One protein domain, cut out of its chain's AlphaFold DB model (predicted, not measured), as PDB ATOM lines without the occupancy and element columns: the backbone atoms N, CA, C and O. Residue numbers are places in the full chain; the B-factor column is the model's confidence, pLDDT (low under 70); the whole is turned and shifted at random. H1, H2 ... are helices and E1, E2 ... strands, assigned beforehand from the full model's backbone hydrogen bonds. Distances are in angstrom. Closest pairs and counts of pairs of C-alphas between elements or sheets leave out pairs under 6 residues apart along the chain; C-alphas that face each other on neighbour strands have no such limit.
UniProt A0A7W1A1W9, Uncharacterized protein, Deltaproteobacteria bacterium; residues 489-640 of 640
ATOM      1  N   GLY A 489     185.645 183.454 290.815       58.75
ATOM      2  CA  GLY A 489     184.519 183.203 289.913       58.75
ATOM      3  C   GLY A 489     184.781 183.656 288.468       58.75
ATOM      4  O   GLY A 489     185.719 184.397 288.176       58.75
ATOM      5  N   SER A 490     183.906 183.255 287.542       59.12
ATOM      6  CA  SER A 490     184.054 183.500 286.094       59.12
ATOM      7  C   SER A 490     183.890 184.969 285.648       59.12
ATOM      8  O   SER A 490     184.056 185.262 284.453       59.12
ATOM      9  N   ASN A 491     183.588 185.873 286.592       61.66
ATOM     10  CA  ASN A 491     183.334 187.298 286.375       61.66
ATOM     11  C   ASN A 491     184.475 187.980 285.607       61.66
ATOM     12  O   ASN A 491     185.661 187.771 285.865       61.66
ATOM     13  N   TRP A 492     184.095 188.856 284.675       59.81
ATOM     14  CA  TRP A 492     185.022 189.515 283.752       59.81
ATOM     15  C   TRP A 492     186.104 190.348 284.458       59.81
ATOM     16  O   TRP A 492     187.244 190.400 284.001       59.81
ATOM     17  N   THR A 493     185.779 190.941 285.608       60.41
ATOM     18  CA  THR A 493     186.706 191.727 286.438       60.41
ATOM     19  C   THR A 493     187.927 190.925 286.895       60.41
ATOM     20  O   THR A 493     189.038 191.448 286.850       60.41
ATOM     21  N   HIS A 494     187.774 189.641 287.240       62.53
ATOM     22  CA  HIS A 494     188.896 188.794 287.672       62.53
ATOM     23  C   HIS A 494     189.828 188.379 286.521       62.53
ATOM     24  O   HIS A 494     190.963 187.980 286.774       62.53
ATOM     25  N   ARG A 495     189.399 188.499 285.254       65.19
ATOM     26  CA  ARG A 495     190.230 188.184 284.071       65.19
ATOM     27  C   ARG A 495     191.328 189.222 283.817       65.19
ATOM     28  O   ARG A 495     192.309 188.919 283.136       65.19
ATOM     29  N   LEU A 496     191.142 190.433 284.350       69.25
ATOM     30  CA  LEU A 496     192.049 191.577 284.216       69.25
ATOM     31  C   LEU A 496     193.100 191.656 285.332       69.25
ATOM     32  O   LEU A 496     194.043 192.436 285.212       69.25
ATOM     33  N   LEU A 497     192.946 190.878 286.405       71.12
ATOM     34  CA  LEU A 497     193.925 190.830 287.485       71.12
ATOM     35  C   LEU A 497     195.130 189.970 287.060       71.12
ATOM     36  O   LEU A 497     194.917 188.888 286.500       71.12
ATOM     37  N   PRO A 498     196.372 190.418 287.324       77.56
ATOM     38  CA  PRO A 498     197.554 189.659 286.951       77.56
ATOM     39  C   PRO A 498     197.644 188.318 287.685       77.56
ATOM     40  O   PRO A 498     197.151 188.173 288.803       77.56
ATOM     41  N   ASP A 499     198.325 187.358 287.064       79.19
ATOM     42  CA  ASP A 499     198.975 186.245 287.762       79.19
ATOM     43  C   ASP A 499     200.488 186.471 287.763       79.19
ATOM     44  O   ASP A 499     201.056 186.828 286.725       79.19
ATOM     45  N   LEU A 500     201.144 186.193 288.889       83.44
ATOM     46  CA  LEU A 500     202.602 186.131 288.969       83.44
ATOM     47  C   LEU A 500     203.047 184.687 288.728       83.44
ATOM     48  O   LEU A 500     202.520 183.760 289.340       83.44
ATOM     49  N   GLU A 501     204.019 184.469 287.852       83.44
ATOM     50  CA  GLU A 501     204.496 183.126 287.514       83.44
ATOM     51  C   GLU A 501     206.027 183.080 287.544       83.44
ATOM     52  O   GLU A 501     206.696 183.887 286.902       83.44
ATOM     53  N   LEU A 502     206.579 182.113 288.279       85.62
ATOM     54  CA  LEU A 502     207.974 181.704 288.189       85.62
ATOM     55  C   LEU A 502     208.030 180.375 287.428       85.62
ATOM     56  O   LEU A 502     207.563 179.335 287.894       85.62
ATOM     57  N   ARG A 503     208.591 180.419 286.226       82.44
ATOM     58  CA  ARG A 503     208.628 179.319 285.264       82.44
ATOM     59  C   ARG A 503     210.030 178.741 285.160       82.44
ATOM     60  O   ARG A 503     210.972 179.495 284.962       82.44
ATOM     61  N   ALA A 504     210.163 177.422 285.230       83.25
ATOM     62  CA  ALA A 504     211.358 176.686 284.828       83.25
ATOM     63  C   ALA A 504     211.091 176.065 283.450       83.25
ATOM     64  O   ALA A 504     210.317 175.113 283.326       83.25
ATOM     65  N   GLY A 505     211.672 176.649 282.402       80.12
ATOM     66  CA  GLY A 505     211.308 176.341 281.021       80.12
ATOM     67  C   GLY A 505     212.480 176.287 280.053       80.12
ATOM     68  O   GLY A 505     213.579 176.771 280.328       80.12
ATOM     69  N   PHE A 506     212.195 175.690 278.904       81.31
ATOM     70  CA  PHE A 506     213.065 175.563 277.748       81.31
ATOM     71  C   PHE A 506     212.426 176.293 276.560       81.31
ATOM     72  O   PHE A 506     211.235 176.121 276.290       81.31
ATOM     73  N   SER A 507     213.216 177.075 275.823       75.69
ATOM     74  CA  SER A 507     212.832 177.592 274.507       75.69
ATOM     75  C   SER A 507     214.060 177.643 273.595       75.69
ATOM     76  O   SER A 507     215.082 178.192 274.019       75.69
ATOM     77  N   PRO A 508     213.980 177.133 272.354       70.94
ATOM     78  CA  PRO A 508     215.099 177.182 271.418       70.94
ATOM     79  C   PRO A 508     215.444 178.623 270.996       70.94
ATOM     80  O   PRO A 508     216.621 178.926 270.813       70.94
ATOM     81  N   SER A 509     214.462 179.538 270.965       67.81
ATOM     82  CA  SER A 509     214.642 180.979 270.672       67.81
ATOM     83  C   SER A 509     215.662 181.716 271.564       67.81
ATOM     84  O   SER A 509     216.140 182.803 271.226       67.81
ATOM     85  N   TYR A 510     215.987 181.141 272.725       65.06
ATOM     86  CA  TYR A 510     216.871 181.717 273.738       65.06
ATOM     87  C   TYR A 510     218.348 181.296 273.605       65.06
ATOM     88  O   TYR A 510     219.200 181.803 274.346       65.06
ATOM     89  N   GLY A 511     218.670 180.361 272.707       56.47
ATOM     90  CA  GLY A 511     220.038 179.917 272.442       56.47
ATOM     91  C   GLY A 511     220.724 180.799 271.400       56.47
ATOM     92  O   GLY A 511     220.496 180.633 270.212       56.47
ATOM     93  N   MET A 512     221.579 181.725 271.838       52.78
ATOM     94  CA  MET A 512     222.383 182.597 270.955       52.78
ATOM     95  C   MET A 512     223.864 182.552 271.358       52.78
ATOM     96  O   MET A 512     224.544 183.572 271.416       52.78
ATOM     97  N   GLY A 513     224.341 181.359 271.724       50.28
ATOM     98  CA  GLY A 513     225.691 181.148 272.249       50.28
ATOM     99  C   GLY A 513     225.910 179.727 272.767       50.28
ATOM    100  O   GLY A 513     225.877 179.504 273.971       50.28
ATOM    101  N   GLY A 514     226.119 178.768 271.858       49.12
ATOM    102  CA  GLY A 514     226.618 177.407 272.135       49.12
ATOM    103  C   GLY A 514     225.670 176.442 272.866       49.12
ATOM    104  O   GLY A 514     225.431 175.337 272.385       49.12
ATOM    105  N   SER A 515     225.116 176.848 274.009       53.91
ATOM    106  CA  SER A 515     224.304 176.009 274.896       53.91
ATOM    107  C   SER A 515     222.806 176.187 274.619       53.91
ATOM    108  O   SER A 515     222.094 176.964 275.261       53.91
ATOM    109  N   TYR A 516     222.310 175.466 273.612       55.31
ATOM    110  CA  TYR A 516     220.891 175.470 273.231       55.31
ATOM    111  C   TYR A 516     219.980 174.703 274.212       55.31
ATOM    112  O   TYR A 516     218.775 174.669 273.992       55.31
ATOM    113  N   SER A 517     220.520 174.075 275.264       58.31
ATOM    114  CA  SER A 517     219.852 173.034 276.069       58.31
ATOM    115  C   SER A 517     219.530 173.402 277.526       58.31
ATOM    116  O   SER A 517     218.936 172.593 278.240       58.31
ATOM    117  N   GLU A 518     219.890 174.596 278.000       69.50
ATOM    118  CA  GLU A 518     219.734 174.955 279.418       69.50
ATOM    119  C   GLU A 518     218.289 175.281 279.829       69.50
ATOM    120  O   GLU A 518     217.620 176.126 279.230       69.50
ATOM    121  N   ILE A 519     217.838 174.660 280.927       74.88
ATOM    122  CA  ILE A 519     216.585 174.994 281.620       74.88
ATOM    123  C   ILE A 519     216.760 176.343 282.325       74.88
ATOM    124  O   ILE A 519     217.657 176.505 283.152       74.88
ATOM    125  N   ARG A 520     215.881 177.313 282.044       77.62
ATOM    126  CA  ARG A 520     215.993 178.688 282.566       77.62
ATOM    127  C   ARG A 520     214.831 179.035 283.487       77.62
ATOM    128  O   ARG A 520     213.698 178.627 283.243       77.62
ATOM    129  N   THR A 521     215.100 179.841 284.520       81.94
ATOM    130  CA  THR A 521     214.056 180.376 285.411       81.94
ATOM    131  C   THR A 521     213.602 181.770 284.972       81.94
ATOM    132  O   THR A 521     214.363 182.740 285.046       81.94
ATOM    133  N   THR A 522     212.352 181.876 284.526       83.25
ATOM    134  CA  THR A 522     211.714 183.093 284.005       83.25
ATOM    135  C   THR A 522     210.639 183.581 284.980       83.25
ATOM    136  O   THR A 522     209.710 182.837 285.282       83.25
ATOM    137  N   ALA A 523     210.733 184.822 285.458       86.31
ATOM    138  CA  ALA A 523     209.598 185.537 286.042       86.31
ATOM    139  C   ALA A 523     208.687 186.089 284.933       86.31
ATOM    140  O   ALA A 523     209.186 186.548 283.903       86.31
ATOM    141  N   ALA A 524     207.377 186.042 285.166       84.06
ATOM    142  CA  ALA A 524     206.313 186.437 284.248       84.06
ATOM    143  C   ALA A 524     205.157 187.106 285.016       84.06
ATOM    144  O   ALA A 524     204.827 186.688 286.130       84.06
ATOM    145  N   VAL A 525     204.515 188.116 284.417       85.44
ATOM    146  CA  VAL A 525     203.336 188.800 284.991       85.44
ATOM    147  C   VAL A 525     202.236 188.849 283.940       85.44
ATOM    148  O   VAL A 525     202.265 189.659 283.012       85.44
ATOM    149  N   ARG A 526     201.267 187.944 284.081       84.31
ATOM    150  CA  ARG A 526     200.345 187.557 283.009       84.31
ATOM    151  C   ARG A 526     198.987 188.220 283.138       84.31
ATOM    152  O   ARG A 526     198.342 188.099 284.175       84.31
ATOM    153  N   PHE A 527     198.523 188.839 282.056       82.81
ATOM    154  CA  PHE A 527     197.255 189.572 281.992       82.81
ATOM    155  C   PHE A 527     196.314 189.034 280.908       82.81
ATOM    156  O   PHE A 527     196.712 188.281 280.014       82.81
ATOM    157  N   LEU A 528     195.046 189.458 281.007       83.25
ATOM    158  CA  LEU A 528     193.923 189.025 280.173       83.25
ATOM    159  C   LEU A 528     193.853 187.494 280.108       83.25
ATOM    160  O   LEU A 528     194.117 186.873 279.078       83.25
ATOM    161  N   SER A 529     193.554 186.892 281.259       83.69
ATOM    162  CA  SER A 529     193.580 185.438 281.425       83.69
ATOM    163  C   SER A 529     192.185 184.811 281.382       83.69
ATOM    164  O   SER A 529     191.225 185.339 281.946       83.69
ATOM    165  N   ALA A 530     192.082 183.651 280.732       86.06
ATOM    166  CA  ALA A 530     190.892 182.807 280.719       86.06
ATOM    167  C   ALA A 530     191.217 181.472 281.396       86.06
ATOM    168  O   ALA A 530     192.255 180.866 281.129       86.06
ATOM    169  N   ARG A 531     190.349 181.034 282.314       85.69
ATOM    170  CA  ARG A 531     190.641 179.930 283.241       85.69
ATOM    171  C   ARG A 531     189.457 178.961 283.357       85.69
ATOM    172  O   ARG A 531     188.796 178.963 284.395       85.69
ATOM    173  N   PRO A 532     189.110 178.186 282.312       87.62
ATOM    174  CA  PRO A 532     188.103 177.141 282.456       87.62
ATOM    175  C   PRO A 532     188.595 176.099 283.471       87.62
ATOM    176  O   PRO A 532     189.604 175.417 283.270       87.62
ATOM    177  N   ILE A 533     187.882 176.026 284.592       89.00
ATOM    178  CA  ILE A 533     188.132 175.065 285.664       89.00
ATOM    179  C   ILE A 533     187.608 173.707 285.193       89.00
ATOM    180  O   ILE A 533     186.447 173.591 284.813       89.00
ATOM    181  N   LEU A 534     188.478 172.698 285.200       88.12
ATOM    182  CA  LEU A 534     188.142 171.320 284.837       88.12
ATOM    183  C   LEU A 534     187.654 170.530 286.056       88.12
ATOM    184  O   LEU A 534     186.770 169.688 285.936       88.12
ATOM    185  N   TYR A 535     188.239 170.797 287.225       89.31
ATOM    186  CA  TYR A 535     187.901 170.129 288.477       89.31
ATOM    187  C   TYR A 535     188.121 171.073 289.663       89.31
ATOM    188  O   TYR A 535     189.169 171.719 289.756       89.31
ATOM    189  N   TYR A 536     187.142 171.149 290.568       89.56
ATOM    190  CA  TYR A 536     187.217 171.961 291.784       89.56
ATOM    191  C   TYR A 536     186.707 171.186 292.992       89.56
ATOM    192  O   TYR A 536     185.558 170.753 293.028       89.56
ATOM    193  N   THR A 537     187.557 171.046 294.001       86.75
ATOM    194  CA  THR A 537     187.224 170.524 295.328       86.75
ATOM    195  C   THR A 537     188.062 171.264 296.368       86.75
ATOM    196  O   THR A 537     189.027 171.946 296.027       86.75
ATOM    197  N   THR A 538     187.764 171.076 297.653       79.88
ATOM    198  CA  THR A 538     188.602 171.592 298.751       79.88
ATOM    199  C   THR A 538     190.055 171.101 298.679       79.88
ATOM    200  O   THR A 538     190.972 171.818 299.073       79.88
ATOM    201  N   ARG A 539     190.282 169.894 298.139       79.56
ATOM    202  CA  ARG A 539     191.603 169.250 298.065       79.56
ATOM    203  C   ARG A 539     192.344 169.480 296.757       79.56
ATOM    204  O   ARG A 539     193.566 169.555 296.773       79.56
ATOM    205  N   HIS A 540     191.622 169.564 295.644       85.38
ATOM    206  CA  HIS A 540     192.189 169.571 294.300       85.38
ATOM    207  C   HIS A 540     191.553 170.656 293.439       85.38
ATOM    208  O   HIS A 540     190.332 170.715 293.278       85.38
ATOM    209  N   TYR A 541     192.418 171.446 292.821       87.62
ATOM    210  CA  TYR A 541     192.115 172.391 291.764       87.62
ATOM    211  C   TYR A 541     192.788 171.919 290.478       87.62
ATOM    212  O   TYR A 541     193.996 171.688 290.478       87.62
ATOM    213  N   LEU A 542     192.040 171.829 289.382       89.38
ATOM    214  CA  LEU A 542     192.588 171.625 288.043       89.38
ATOM    215  C   LEU A 542     191.904 172.579 287.067       89.38
ATOM    216  O   LEU A 542     190.677 172.593 286.957       89.38
ATOM    217  N   ALA A 543     192.686 173.357 286.324       88.69
ATOM    218  CA  ALA A 543     192.174 174.248 285.289       88.69
ATOM    219  C   ALA A 543     193.119 174.315 284.092       88.69
ATOM    220  O   ALA A 543     194.340 174.223 284.246       88.69
ATOM    221  N   LEU A 544     192.556 174.568 282.910       89.19
ATOM    222  CA  LEU A 544     193.348 175.128 281.820       89.19
ATOM    223  C   LEU A 544     193.472 176.632 282.069       89.19
ATOM    224  O   LEU A 544     192.517 177.283 282.492       89.19
ATOM    225  N   HIS A 545     194.648 177.184 281.820       87.88
ATOM    226  CA  HIS A 545     194.936 178.597 281.981       87.88
ATOM    227  C   HIS A 545     195.528 179.144 280.685       87.88
ATOM    228  O   HIS A 545     196.633 178.766 280.280       87.88
ATOM    229  N   PHE A 546     194.811 180.094 280.096       89.69
ATOM    230  CA  PHE A 546     195.222 180.862 278.931       89.69
ATOM    231  C   PHE A 546     195.522 182.305 279.349       89.69
ATOM    232  O   PHE A 546     194.812 182.852 280.190       89.69
ATOM    233  N   SER A 547     196.533 182.941 278.758       89.12
ATOM    234  CA  SER A 547     196.750 184.399 278.842       89.12
ATOM    235  C   SER A 547     197.178 184.948 277.491       89.12
ATOM    236  O   SER A 547     197.709 184.190 276.683       89.12
ATOM    237  N   LEU A 548     196.985 186.249 277.259       87.69
ATOM    238  CA  LEU A 548     197.436 186.909 276.027       87.69
ATOM    239  C   LEU A 548     198.681 187.784 276.222       87.69
ATOM    240  O   LEU A 548     199.489 187.890 275.304       87.69
ATOM    241  N   PHE A 549     198.840 188.395 277.399       85.19
ATOM    242  CA  PHE A 549     199.915 189.357 277.653       85.19
ATOM    243  C   PHE A 549     200.821 188.934 278.808       85.19
ATOM    244  O   PHE A 549     200.342 188.351 279.785       85.19
ATOM    245  N   ASP A 550     202.101 189.294 278.717       84.56
ATOM    246  CA  ASP A 550     203.103 189.132 279.774       84.56
ATOM    247  C   ASP A 550     203.968 190.397 279.866       84.56
ATOM    248  O   ASP A 550     204.725 190.706 278.946       84.56
ATOM    249  N   LEU A 551     203.845 191.157 280.960       80.00
ATOM    250  CA  LEU A 551     204.549 192.440 281.093       80.00
ATOM    251  C   LEU A 551     206.058 192.288 281.317       80.00
ATOM    252  O   LEU A 551     206.800 193.226 281.037       80.00
ATOM    253  N   LEU A 552     206.523 191.134 281.809       80.50
ATOM    254  CA  LEU A 552     207.953 190.903 282.038       80.50
ATOM    255  C   LEU A 552     208.651 190.238 280.850       80.50
ATOM    256  O   LEU A 552     209.878 190.191 280.842       80.50
ATOM    257  N   ALA A 553     207.919 189.754 279.840       79.06
ATOM    258  CA  ALA A 553     208.518 189.056 278.703       79.06
ATOM    259  C   ALA A 553     209.571 189.894 277.937       79.06
ATOM    260  O   ALA A 553     210.646 189.349 277.687       79.06
ATOM    261  N   PRO A 554     209.370 191.198 277.635       76.38
ATOM    262  CA  PRO A 554     210.420 192.020 277.019       76.38
ATOM    263  C   PRO A 554     211.656 192.194 277.912       76.38
ATOM    264  O   PRO A 554     212.781 192.116 277.430       76.38
ATOM    265  N   LEU A 555     211.467 192.384 279.223       79.06
ATOM    266  CA  LEU A 555     212.569 192.580 280.174       79.06
ATOM    267  C   LEU A 555     213.374 191.285 280.384       79.06
ATOM    268  O   LEU A 555     214.604 191.309 280.417       79.06
ATOM    269  N   ALA A 556     212.684 190.141 280.433       78.00
ATOM    270  CA  ALA A 556     213.297 188.815 280.430       78.00
ATOM    271  C   ALA A 556     214.141 188.583 279.168       78.00
ATOM    272  O   ALA A 556     215.191 187.945 279.243       78.00
ATOM    273  N   GLU A 557     213.679 189.089 278.021       73.12
ATOM    274  CA  GLU A 557     214.368 188.973 276.737       73.12
ATOM    275  C   GLU A 557     215.664 189.786 276.707       73.12
ATOM    276  O   GLU A 557     216.695 189.240 276.321       73.12
ATOM    277  N   ILE A 558     215.629 191.040 277.181       75.44
ATOM    278  CA  ILE A 558     216.822 191.893 277.319       75.44
ATOM    279  C   ILE A 558     217.835 191.222 278.249       75.44
ATOM    280  O   ILE A 558     218.982 191.016 277.857       75.44
ATOM    281  N   LYS A 559     217.417 190.816 279.460       76.31
ATOM    282  CA  LYS A 559     218.348 190.244 280.443       76.31
ATOM    283  C   LYS A 559     219.007 188.944 279.964       76.31
ATOM    284  O   LYS A 559     220.162 188.681 280.287       76.31
ATOM    285  N   LYS A 560     218.276 188.076 279.263       73.19
ATOM    286  CA  LYS A 560     218.768 186.733 278.904       73.19
ATOM    287  C   LYS A 560     219.696 186.707 277.682       73.19
ATOM    288  O   LYS A 560     220.045 185.608 277.242       73.19
ATOM    289  N   ARG A 561     220.071 187.860 277.120       69.19
ATOM    290  CA  ARG A 561     220.892 187.961 275.904       69.19
ATOM    291  C   ARG A 561     222.230 188.655 276.152       69.19
ATOM    292  O   ARG A 561     222.318 189.496 277.044       69.19
ATOM    293  N   PRO A 562     223.260 188.361 275.338       63.84
ATOM    294  CA  PRO A 562     224.444 189.204 275.271       63.84
ATOM    295  C   PRO A 562     224.042 190.619 274.835       63.84
ATOM    296  O   PRO A 562     223.340 190.802 273.838       63.84
ATOM    297  N   THR A 563     224.476 191.619 275.592       61.12
ATOM    298  CA  THR A 563     224.280 193.044 275.285       61.12
ATOM    299  C   THR A 563     225.440 193.610 274.463       61.12
ATOM    300  O   THR A 563     225.275 194.582 273.732       61.12
ATOM    301  N   THR A 564     226.612 192.976 274.528       62.19
ATOM    302  CA  THR A 564     227.823 193.374 273.807       62.19
ATOM    303  C   THR A 564     227.749 193.045 272.315       62.19
ATOM    304  O   THR A 564     227.586 191.894 271.916       62.19
ATOM    305  N   GLY A 565     227.917 194.073 271.477       57.09
ATOM    306  CA  GLY A 565     228.026 193.939 270.019       57.09
ATOM    307  C   GLY A 565     226.710 193.717 269.265       57.09
ATOM    308  O   GLY A 565     226.756 193.483 268.063       57.09
ATOM    309  N   ILE A 566     225.555 193.798 269.933       62.22
ATOM    310  CA  ILE A 566     224.235 193.540 269.338       62.22
ATOM    311  C   ILE A 566     223.353 194.792 269.430       62.22
ATOM    312  O   ILE A 566     223.039 195.263 270.521       62.22
ATOM    313  N   SER A 567     222.893 195.294 268.280       62.53
ATOM    314  CA  SER A 567     221.841 196.319 268.221       62.53
ATOM    315  C   SER A 567     220.446 195.685 268.263       62.53
ATOM    316  O   SER A 567     220.198 194.671 267.607       62.53
ATOM    317  N   TYR A 568     219.529 196.303 269.011       63.91
ATOM    318  CA  TYR A 568     218.143 195.855 269.157       63.91
ATOM    319  C   TYR A 568     217.167 196.855 268.533       63.91
ATOM    320  O   TYR A 568     217.111 198.016 268.944       63.91
ATOM    321  N   ASP A 569     216.332 196.391 267.604       67.31
ATOM    322  CA  ASP A 569     215.196 197.179 267.127       67.31
ATOM    323  C   ASP A 569     214.129 197.242 268.248       67.31
ATOM    324  O   ASP A 569     213.689 196.215 268.773       67.31
ATOM    325  N   SER A 570     213.718 198.449 268.653       65.75
ATOM    326  CA  SER A 570     212.913 198.666 269.872       65.75
ATOM    327  C   SER A 570     211.443 198.249 269.748       65.75
ATOM    328  O   SER A 570     210.842 197.783 270.716       65.75
ATOM    329  N   TRP A 571     210.847 198.398 268.563       73.12
ATOM    330  CA  TRP A 571     209.437 198.073 268.334       73.12
ATOM    331  C   TRP A 571     209.134 196.560 268.390       73.12
ATOM    332  O   TRP A 571     208.217 196.176 269.120       73.12
ATOM    333  N   PRO A 572     209.903 195.671 267.726       73.62
ATOM    334  CA  PRO A 572     209.688 194.228 267.841       73.62
ATOM    335  C   PRO A 572     209.874 193.684 269.268       73.62
ATOM    336  O   PRO A 572     209.188 192.745 269.663       73.62
ATOM    337  N   LEU A 573     210.742 194.306 270.074       70.50
ATOM    338  CA  LEU A 573     210.922 193.953 271.483       70.50
ATOM    339  C   LEU A 573     209.663 194.242 272.322       70.50
ATOM    340  O   LEU A 573     209.288 193.427 273.163       70.50
ATOM    341  N   LEU A 574     208.961 195.353 272.065       74.56
ATOM    342  CA  LEU A 574     207.677 195.655 272.714       74.56
ATOM    343  C   LEU A 574     206.556 194.700 272.286       74.56
ATOM    344  O   LEU A 574     205.656 194.423 273.076       74.56
ATOM    345  N   ALA A 575     206.614 194.137 271.078       78.31
ATOM    346  CA  ALA A 575     205.636 193.146 270.637       78.31
ATOM    347  C   ALA A 575     205.691 191.838 271.460       78.31
ATOM    348  O   ALA A 575     204.677 191.146 271.547       78.31
ATOM    349  N   ASN A 576     206.794 191.552 272.170       77.88
ATOM    350  CA  ASN A 576     206.851 190.464 273.159       77.88
ATOM    351  C   ASN A 576     205.971 190.692 274.403       77.88
ATOM    352  O   ASN A 576     205.758 189.749 275.162       77.88
ATOM    353  N   LEU A 577     205.375 191.877 274.595       81.81
ATOM    354  CA  LEU A 577     204.261 192.037 275.542       81.81
ATOM    355  C   LEU A 577     203.076 191.128 275.178       81.81
ATOM    356  O   LEU A 577     202.356 190.679 276.068       81.81
ATOM    357  N   VAL A 578     202.880 190.838 273.886       85.38
ATOM    358  CA  VAL A 578     201.849 189.928 273.375       85.38
ATOM    359  C   VAL A 578     202.428 188.516 273.292       85.38
ATOM    360  O   VAL A 578     202.875 188.045 272.247       85.38
ATOM    361  N   THR A 579     202.439 187.851 274.442       85.56
ATOM    362  CA  THR A 579     202.988 186.506 274.633       85.56
ATOM    363  C   THR A 579     201.852 185.551 275.030       85.56
ATOM    364  O   THR A 579     201.611 185.319 276.222       85.56
ATOM    365  N   PRO A 580     201.082 185.022 274.053       88.94
ATOM    366  CA  PRO A 580     200.002 184.084 274.329       88.94
ATOM    367  C   PRO A 580     200.515 182.807 275.007       88.94
ATOM    368  O   PRO A 580     201.502 182.200 274.589       88.94
ATOM    369  N   SER A 581     199.824 182.366 276.058       88.88
ATOM    370  CA  SER A 581     200.156 181.146 276.800       88.88
ATOM    371  C   SER A 581     198.970 180.200 276.927       88.88
ATOM    372  O   SER A 581     197.821 180.635 276.996       88.88
ATOM    373  N   ALA A 582     199.270 178.903 276.999       90.75
ATOM    374  CA  ALA A 582     198.323 177.844 277.317       90.75
ATOM    375  C   ALA A 582     198.989 176.870 278.297       90.75
ATOM    376  O   ALA A 582     200.101 176.390 278.075       90.75
ATOM    377  N   SER A 583     198.326 176.596 279.415       89.50
ATOM    378  CA  SER A 583     198.909 175.841 280.525       89.50
ATOM    379  C   SER A 583     197.869 175.008 281.257       89.50
ATOM    380  O   SER A 583     196.702 175.386 281.321       89.50
ATOM    381  N   ILE A 584     198.301 173.890 281.832       87.88
ATOM    382  CA  ILE A 584     197.522 173.091 282.775       87.88
ATOM    383  C   ILE A 584     198.015 173.470 284.170       87.88
ATOM    384  O   ILE A 584     199.200 173.324 284.469       87.88
ATOM    385  N   ALA A 585     197.117 173.986 285.006       88.88
ATOM    386  CA  ALA A 585     197.412 174.414 286.366       88.88
ATOM    387  C   ALA A 585     196.715 173.500 287.377       88.88
ATOM    388  O   ALA A 585     195.491 173.352 287.347       88.88
ATOM    389  N   TYR A 586     197.501 172.942 288.293       89.69
ATOM    390  CA  TYR A 586     197.071 172.124 289.417       89.69
ATOM    391  C   TYR A 586     197.352 172.841 290.745       89.69
ATOM    392  O   TYR A 586     198.395 173.468 290.923       89.69
ATOM    393  N   GLY A 587     196.436 172.747 291.702       85.44
ATOM    394  CA  GLY A 587     196.612 173.315 293.037       85.44
ATOM    395  C   GLY A 587     195.863 172.529 294.104       85.44
ATOM    396  O   GLY A 587     195.064 171.645 293.796       85.44
ATOM    397  N   MET A 588     196.111 172.872 295.364       83.19
ATOM    398  CA  MET A 588     195.418 172.298 296.517       83.19
ATOM    399  C   MET A 588     194.846 173.436 297.377       83.19
ATOM    400  O   MET A 588     195.579 173.947 298.224       83.19
ATOM    401  N   PRO A 589     193.568 173.838 297.189       83.19
ATOM    402  CA  PRO A 589     192.975 174.995 297.875       83.19
ATOM    403  C   PRO A 589     193.064 174.952 299.407       83.19
ATOM    404  O   PRO A 589     193.173 175.999 300.042       83.19
ATOM    405  N   GLN A 590     193.064 173.749 299.998       78.88
ATOM    406  CA  GLN A 590     193.319 173.536 301.428       78.88
ATOM    407  C   GLN A 590     194.717 174.008 301.878       78.88
ATOM    408  O   GLN A 590     194.830 174.589 302.948       78.88
ATOM    409  N   LEU A 591     195.771 173.830 301.067       76.94
ATOM    410  CA  LEU A 591     197.155 174.202 301.418       76.94
ATOM    411  C   LEU A 591     197.461 175.678 301.139       76.94
ATOM    412  O   LEU A 591     198.180 176.328 301.892       76.94
ATOM    413  N   SER A 592     196.941 176.199 300.033       83.00
ATOM    414  CA  SER A 592     197.011 177.610 299.661       83.00
ATOM    415  C   SER A 592     195.902 177.886 298.661       83.00
ATOM    416  O   SER A 592     195.622 177.051 297.804       83.00
ATOM    417  N   ARG A 593     195.306 179.078 298.725       83.88
ATOM    418  CA  ARG A 593     194.388 179.562 297.683       83.88
ATOM    419  C   ARG A 593     195.129 180.216 296.519       83.88
ATOM    420  O   ARG A 593     194.571 180.308 295.430       83.88
ATOM    421  N   HIS A 594     196.378 180.622 296.720       82.31
ATOM    422  CA  HIS A 594     197.140 181.445 295.783       82.31
ATOM    423  C   HIS A 594     198.119 180.612 294.957       82.31
ATOM    424  O   HIS A 594     198.240 180.829 293.752       82.31
ATOM    425  N   LEU A 595     198.778 179.613 295.548       84.81
ATOM    426  CA  LEU A 595     199.792 178.841 294.837       84.81
ATOM    427  C   LEU A 595     199.197 177.727 293.965       84.81
ATOM    428  O   LEU A 595     198.521 176.821 294.453       84.81
ATOM    429  N   VAL A 596     199.529 177.740 292.675       86.19
ATOM    430  CA  VAL A 596     199.357 176.590 291.777       86.19
ATOM    431  C   VAL A 596     200.686 176.199 291.146       86.19
ATOM    432  O   VAL A 596     201.531 177.049 290.867       86.19
ATOM    433  N   ILE A 597     200.848 174.913 290.872       86.75
ATOM    434  CA  ILE A 597     201.934 174.371 290.055       86.75
ATOM    435  C   ILE A 597     201.370 173.921 288.709       86.75
ATOM    436  O   ILE A 597     200.169 173.686 288.575       86.75
ATOM    437  N   GLY A 598     202.199 173.794 287.684       87.25
ATOM    438  CA  GLY A 598     201.694 173.329 286.400       87.25
ATOM    439  C   GLY A 598     202.750 173.141 285.336       87.25
ATOM    440  O   GLY A 598     203.937 173.376 285.555       87.25
ATOM    441  N   ILE A 599     202.277 172.730 284.164       84.38
ATOM    442  CA  ILE A 599     203.059 172.622 282.933       84.38
ATOM    443  C   ILE A 599     202.347 173.390 281.826       84.38
ATOM    444  O   ILE A 599     201.115 173.462 281.792       84.38
ATOM    445  N   GLY A 600     203.093 174.006 280.917       86.25
ATOM    446  CA  GLY A 600     202.467 174.740 279.829       86.25
ATOM    447  C   GLY A 600     203.417 175.230 278.757       86.25
ATOM    448  O   GLY A 600     204.617 175.391 278.976       86.25
ATOM    449  N   ALA A 601     202.820 175.536 277.612       85.81
ATOM    450  CA  ALA A 601     203.468 176.192 276.496       85.81
ATOM    451  C   ALA A 601     203.195 177.701 276.542       85.81
ATOM    452  O   ALA A 601     202.223 178.198 277.120       85.81
ATOM    453  N   THR A 602     204.090 178.473 275.960       84.75
ATOM    454  CA  THR A 602     203.953 179.917 275.798       84.75
ATOM    455  C   THR A 602     204.615 180.291 274.496       84.75
ATOM    456  O   THR A 602     205.663 179.749 274.179       84.75
ATOM    457  N   TYR A 603     203.976 181.150 273.722       84.94
ATOM    458  CA  TYR A 603     204.398 181.469 272.375       84.94
ATOM    459  C   TYR A 603     204.791 182.938 272.295       84.94
ATOM    460  O   TYR A 603     203.990 183.811 272.629       84.94
ATOM    461  N   ARG A 604     206.018 183.215 271.854       77.00
ATOM    462  CA  ARG A 604     206.441 184.563 271.477       77.00
ATOM    463  C   ARG A 604     206.042 184.821 270.038       77.00
ATOM    464  O   ARG A 604     206.540 184.165 269.127       77.00
ATOM    465  N   ILE A 605     205.183 185.819 269.840       79.69
ATOM    466  CA  ILE A 605     204.814 186.285 268.498       79.69
ATOM    467  C   ILE A 605     206.043 186.813 267.753       79.69
ATOM    468  O   ILE A 605     206.097 186.709 266.531       79.69
ATOM    469  N   VAL A 606     207.038 187.337 268.474       78.12
ATOM    470  CA  VAL A 606     208.265 187.872 267.892       78.12
ATOM    471  C   VAL A 606     209.477 187.117 268.427       78.12
ATOM    472  O   VAL A 606     209.830 187.197 269.603       78.12
ATOM    473  N   THR A 607     210.128 186.377 267.537       76.19
ATOM    474  CA  THR A 607     211.304 185.574 267.850       76.19
ATOM    475  C   THR A 607     212.551 186.227 267.246       76.19
ATOM    476  O   THR A 607     212.606 186.445 266.035       76.19
ATOM    477  N   PRO A 608     213.550 186.586 268.066       71.94
ATOM    478  CA  PRO A 608     214.822 187.113 267.583       71.94
ATOM    479  C   PRO A 608     215.650 186.050 266.860       71.94
ATOM    480  O   PRO A 608     215.687 184.887 267.257       71.94
ATOM    481  N   VAL A 609     216.371 186.495 265.839       74.56
ATOM    482  CA  VAL A 609     217.200 185.695 264.940       74.56
ATOM    483  C   VAL A 609     218.559 186.376 264.828       74.56
ATOM    484  O   VAL A 609     218.625 187.592 264.630       74.56
ATOM    485  N   LEU A 610     219.644 185.610 264.964       72.62
ATOM    486  CA  LEU A 610     220.974 186.120 264.641       72.62
ATOM    487  C   LEU A 610     221.069 186.248 263.120       72.62
ATOM    488  O   LEU A 610     220.995 185.248 262.408       72.62
ATOM    489  N   THR A 611     221.234 187.468 262.635       73.50
ATOM    490  CA  THR A 611     221.603 187.743 261.250       73.50
ATOM    491  C   THR A 611     222.994 188.349 261.224       73.50
ATOM    492  O   THR A 611     223.422 189.018 262.161       73.50
ATOM    493  N   THR A 612     223.732 188.098 260.153       74.69
ATOM    494  CA  THR A 612     224.998 188.786 259.908       74.69
ATOM    495  C   THR A 612     224.706 189.929 258.946       74.69
ATOM    496  O   THR A 612     224.059 189.714 257.919       74.69
ATOM    497  N   ASP A 613     225.112 191.148 259.289       72.81
ATOM    498  CA  ASP A 613     224.947 192.293 258.399       72.81
ATOM    499  C   ASP A 613     225.948 192.249 257.226       72.81
ATOM    500  O   ASP A 613     226.834 191.392 257.154       72.81
ATOM    501  N   MET A 614     225.816 193.187 256.284       73.06
ATOM    502  CA  MET A 614     226.704 193.256 255.113       73.06
ATOM    503  C   MET A 614     228.167 193.599 255.458       73.06
ATOM    504  O   MET A 614     229.024 193.481 254.586       73.06
ATOM    505  N   ALA A 615     228.464 194.007 256.697       75.81
ATOM    506  CA  ALA A 615     229.815 194.257 257.197       75.81
ATOM    507  C   ALA A 615     230.397 193.059 257.978       75.81
ATOM    508  O   ALA A 615     231.541 193.122 258.427       75.81
ATOM    509  N   GLY A 616     229.643 191.964 258.133       74.06
ATOM    510  CA  GLY A 616     230.064 190.786 258.893       74.06
ATOM    511  C   GLY A 616     229.786 190.874 260.398       74.06
ATOM    512  O   GLY A 616     230.190 189.974 261.135       74.06
ATOM    513  N   ALA A 617     229.103 191.919 260.875       75.31
ATOM    514  CA  ALA A 617     228.729 192.050 262.277       75.31
ATOM    515  C   ALA A 617     227.435 191.276 262.577       75.31
ATOM    516  O   ALA A 617     226.495 191.246 261.781       75.31
ATOM    517  N   ASN A 618     227.369 190.650 263.751       71.94
ATOM    518  CA  ASN A 618     226.179 189.926 264.189       71.94
ATOM    519  C   ASN A 618     225.111 190.911 264.692       71.94
ATOM    520  O   ASN A 618     225.239 191.471 265.780       71.94
ATOM    521  N   LYS A 619     224.028 191.084 263.931       70.31
ATOM    522  CA  LYS A 619     222.822 191.803 264.356       70.31
ATOM    523  C   LYS A 619     221.790 190.810 264.906       70.31
ATOM    524  O   LYS A 619     221.687 189.672 264.455       70.31
ATOM    525  N   VAL A 620     220.980 191.248 265.869       68.25
ATOM    526  CA  VAL A 620     219.744 190.539 266.221       68.25
ATOM    527  C   VAL A 620     218.579 191.230 265.532       68.25
ATOM    528  O   VAL A 620     218.150 192.314 265.923       68.25
ATOM    529  N   THR A 621     218.070 190.592 264.485       73.31
ATOM    530  CA  THR A 621     216.794 190.954 263.866       73.31
ATOM    531  C   THR A 621     215.664 190.199 264.546       73.31
ATOM    532  O   THR A 621     215.875 189.154 265.155       73.31
ATOM    533  N   TYR A 622     214.446 190.711 264.436       74.06
ATOM    534  CA  TYR A 622     213.269 190.089 265.026       74.06
ATOM    535  C   TYR A 622     212.307 189.641 263.929       74.06
ATOM    536  O   TYR A 622     211.813 190.459 263.156       74.06
ATOM    537  N   GLU A 623     212.021 188.344 263.885       79.12
ATOM    538  CA  GLU A 623     211.070 187.748 262.951       79.12
ATOM    539  C   GLU A 623     209.763 187.423 263.676       79.12
ATOM    540  O   GLU A 623     209.749 186.911 264.796       79.12
ATOM    541  N   SER A 624     208.638 187.725 263.031       81.56
ATOM    542  CA  SER A 624     207.319 187.406 263.576       81.56
ATOM    543  C   SER A 624     206.868 186.003 263.164       81.56
ATOM    544  O   SER A 624     207.205 185.526 262.084       81.56
ATOM    545  N   TRP A 625     206.079 185.357 264.023       77.44
ATOM    546  CA  TRP A 625     205.362 184.105 263.744       77.44
ATOM    547  C   TRP A 625     206.224 182.857 263.456       77.44
ATOM    548  O   TRP A 625     205.756 181.908 262.825       77.44
ATOM    549  N   ARG A 626     207.471 182.803 263.946       78.75
ATOM    550  CA  ARG A 626     208.323 181.607 263.807       78.75
ATOM    551  C   ARG A 626     207.868 180.437 264.690       78.75
ATOM    552  O   ARG A 626     207.276 180.630 265.752       78.75
ATOM    553  N   ALA A 627     208.196 179.210 264.281       73.88
ATOM    554  CA  ALA A 627     207.857 177.980 265.009       73.88
ATOM    555  C   ALA A 627     208.759 177.692 266.232       73.88
ATOM    556  O   ALA A 627     208.381 176.912 267.100       73.88
ATOM    557  N   ASP A 628     209.928 178.324 266.338       75.62
ATOM    558  CA  ASP A 628     210.852 178.225 267.481       75.62
ATOM    559  C   ASP A 628     210.519 179.201 268.631       75.62
ATOM    560  O   ASP A 628     211.119 179.126 269.705       75.62
ATOM    561  N   GLY A 629     209.498 180.050 268.455       71.94
ATOM    562  CA  GLY A 629     208.970 180.956 269.480       71.94
ATOM    563  C   GLY A 629     208.235 180.280 270.646       71.94
ATOM    564  O   GLY A 629     207.761 180.973 271.546       71.94
ATOM    565  N   PHE A 630     208.115 178.947 270.664       81.06
ATOM    566  CA  PHE A 630     207.528 178.219 271.792       81.06
ATOM    567  C   PHE A 630     208.515 178.063 272.965       81.06
ATOM    568  O   PHE A 630     209.659 177.636 272.810       81.06
ATOM    569  N   GLU A 631     208.041 178.361 274.173       80.31
ATOM    570  CA  GLU A 631     208.659 178.045 275.461       80.31
ATOM    571  C   GLU A 631     207.778 177.028 276.197       80.31
ATOM    572  O   GLU A 631     206.633 177.327 276.554       80.31
ATOM    573  N   ILE A 632     208.310 175.831 276.442       81.56
ATOM    574  CA  ILE A 632     207.641 174.764 277.197       81.56
ATOM    575  C   ILE A 632     208.325 174.654 278.557       81.56
ATOM    576  O   ILE A 632     209.551 174.617 278.644       81.56
ATOM    577  N   GLY A 633     207.548 174.613 279.637       82.06
ATOM    578  CA  GLY A 633     208.119 174.528 280.977       82.06
ATOM    579  C   GLY A 633     207.132 174.131 282.059       82.06
ATOM    580  O   GLY A 633     205.912 174.186 281.875       82.06
ATOM    581  N   ALA A 634     207.697 173.767 283.206       80.75
ATOM    582  CA  ALA A 634     206.981 173.709 284.467       80.75
ATOM    583  C   ALA A 634     206.939 175.110 285.093       80.75
ATOM    584  O   ALA A 634     207.820 175.939 284.859       80.75
ATOM    585  N   PHE A 635     205.929 175.401 285.901       84.25
ATOM    586  CA  PHE A 635     205.835 176.679 286.600       84.25
ATOM    587  C   PHE A 635     205.238 176.534 287.994       84.25
ATOM    588  O   PHE A 635     204.421 175.652 288.259       84.25
ATOM    589  N   VAL A 636     205.628 177.467 288.858       80.06
ATOM    590  CA  VAL A 636     204.967 177.785 290.118       80.06
ATOM    591  C   VAL A 636     204.360 179.171 289.946       80.06
ATOM    592  O   VAL A 636     205.039 180.118 289.558       80.06
ATOM    593  N   LYS A 637     203.061 179.295 290.183       81.75
ATOM    594  CA  LYS A 637     202.295 180.515 289.944       81.75
ATOM    595  C   LYS A 637     201.602 180.951 291.220       81.75
ATOM    596  O   LYS A 637     200.845 180.183 291.810       81.75
ATOM    597  N   TYR A 638     201.833 182.204 291.586       77.75
ATOM    598  CA  TYR A 638     201.102 182.896 292.627       77.75
ATOM    599  C   TYR A 638     199.924 183.635 291.990       77.75
ATOM    600  O   TYR A 638     200.078 184.627 291.269       77.75
ATOM    601  N   LYS A 639     198.728 183.097 292.220       74.50
ATOM    602  CA  LYS A 639     197.467 183.742 291.884       74.50
ATOM    603  C   LYS A 639     197.163 184.781 292.945       74.50
ATOM    604  O   LYS A 639     196.736 184.446 294.054       74.50
ATOM    605  N   LEU A 640     197.350 186.026 292.533       59.00
ATOM    606  CA  LEU A 640     196.732 187.182 293.160       59.00
ATOM    607  C   LEU A 640     195.201 187.053 293.135       59.00
ATOM    608  O   LEU A 640     194.653 186.042 292.632       59.00
TER     609      LEU A 640
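Overview. This is residues 489 to 640 of the 640 residues of an uncharacterized protein of Deltaproteobacteria bacterium (UniProt A0A7W1A1W9). A small closed barrel of six antiparallel strands, E1, E2, E4, E5, E6 and E9, makes the main body, and a two-stranded hairpin, E7 and E8, extends the long axis beyond one end of it. The short helices H2 and H3 lie near where barrel and hairpin join, H2 next to E2 and H3 over the hairpin, while H1 lies near the other end of the barrel, where the short strand E3 adds an edge to E4. The printed part has 152 residues, with three named helices and nine named strands in the order H1 E1 E2 E3 E4 H2 H3 E5 E6 E7 E8 E9, and the class is mostly strand. It is compact, with a radius of gyration of the C-alphas of 17.2 A, and spans 62 by 30 by 23 A.

Along the chain. The barrel's strands are E1, residues 499 to 506, 20.3 A from first to last C-alpha; E2, residues 520 to 530, 25.5 A; E4, residues 541 to 550, 23.3 A; E5, residues 581 to 587, 18.4 A; E6, residues 595 to 603, 23.1 A; and E9, residues 630 to 639, 23.1 A. E1 begins at C-alpha 499, (198.975, 186.245, 287.762), and E9 ends at C-alpha 639, (197.467, 183.742, 291.884). E3 is residues 533 to 536. The second sheet has E7, residues 606 to 612, 18.6 A, and E8, residues 618 to 624, 19.0 A; C-alpha 612 is at (224.998, 188.786, 259.908). The helices are H1, residues 492 to 496, H2, residues 553 to 559, and H3, residues 570 to 575.

Arrangement. Round the closed ring run E1, E2, E4, E5, E6, E9 and back to E1, each pair of neighbours antiparallel. E1 and E2 form a hairpin, with N 503 and O 522 at 2.8 A. E2 bends by 81 degrees at residue 527 and pairs in a staggered way, with E1 over residues 520 to 526 and with E4 over residues 526 to 530, where N 530 and O 546 are 2.9 A apart. E3 and E4 are a hairpin, N 534 to O 542 being 2.8 A, and E3 lies on the same side of E4 as E2. On the other side of E4 is E5, with N 545 and O 583 at 2.8 A. E5 and E6, a hairpin, have N 584 and O 599 at 2.8 A. E6 and E9 have N 598 and O 635 within hydrogen-bond range at 3.0 A, and the neighbours E9 and E1 have N 502 and O 636 within hydrogen-bond range at 2.8 A. E6 runs on into E7 across a break of 2 residues, at 51 degrees. E7 and E8 are a hairpin at 148 degrees between directions, with N 609 and O 621 at 2.8 A. H3 comes closest to E8 at the C-alphas of Pro 572 and Tyr 622, 6.2 A. H2 is on the barrel, its closest C-alphas to E2 being Ala 553 and Ala 524, 6.5 A. H2 and H3 are close but not clearly touching, Pro 554 and Leu 573 having C-alphas 5.9 A apart, at a steep tilt of 42 degrees, opposite ways. H1 is on the barrel too, with the C-alphas of Arg 495 and Ser 529 at 5.1 A. Each O i to N i+4 pair of H2 and H3 is within hydrogen-bond range; H1 has 0 of 1, but 2 of 2 O i to N i+3 pairs.

Size, cuts and confidence. The C-alphas farthest apart are those of Thr 538 and Ala 615, 62.8 A. The printed part has no cut and ends at residue 640, the chain's last. The one long link is E1 to E2, residues 507 to 519. The mean pLDDT of the printed part is 77.2; 30 residues are under 70, namely 489 to 496, 509 to 518, 561 to 570, 620 and 640.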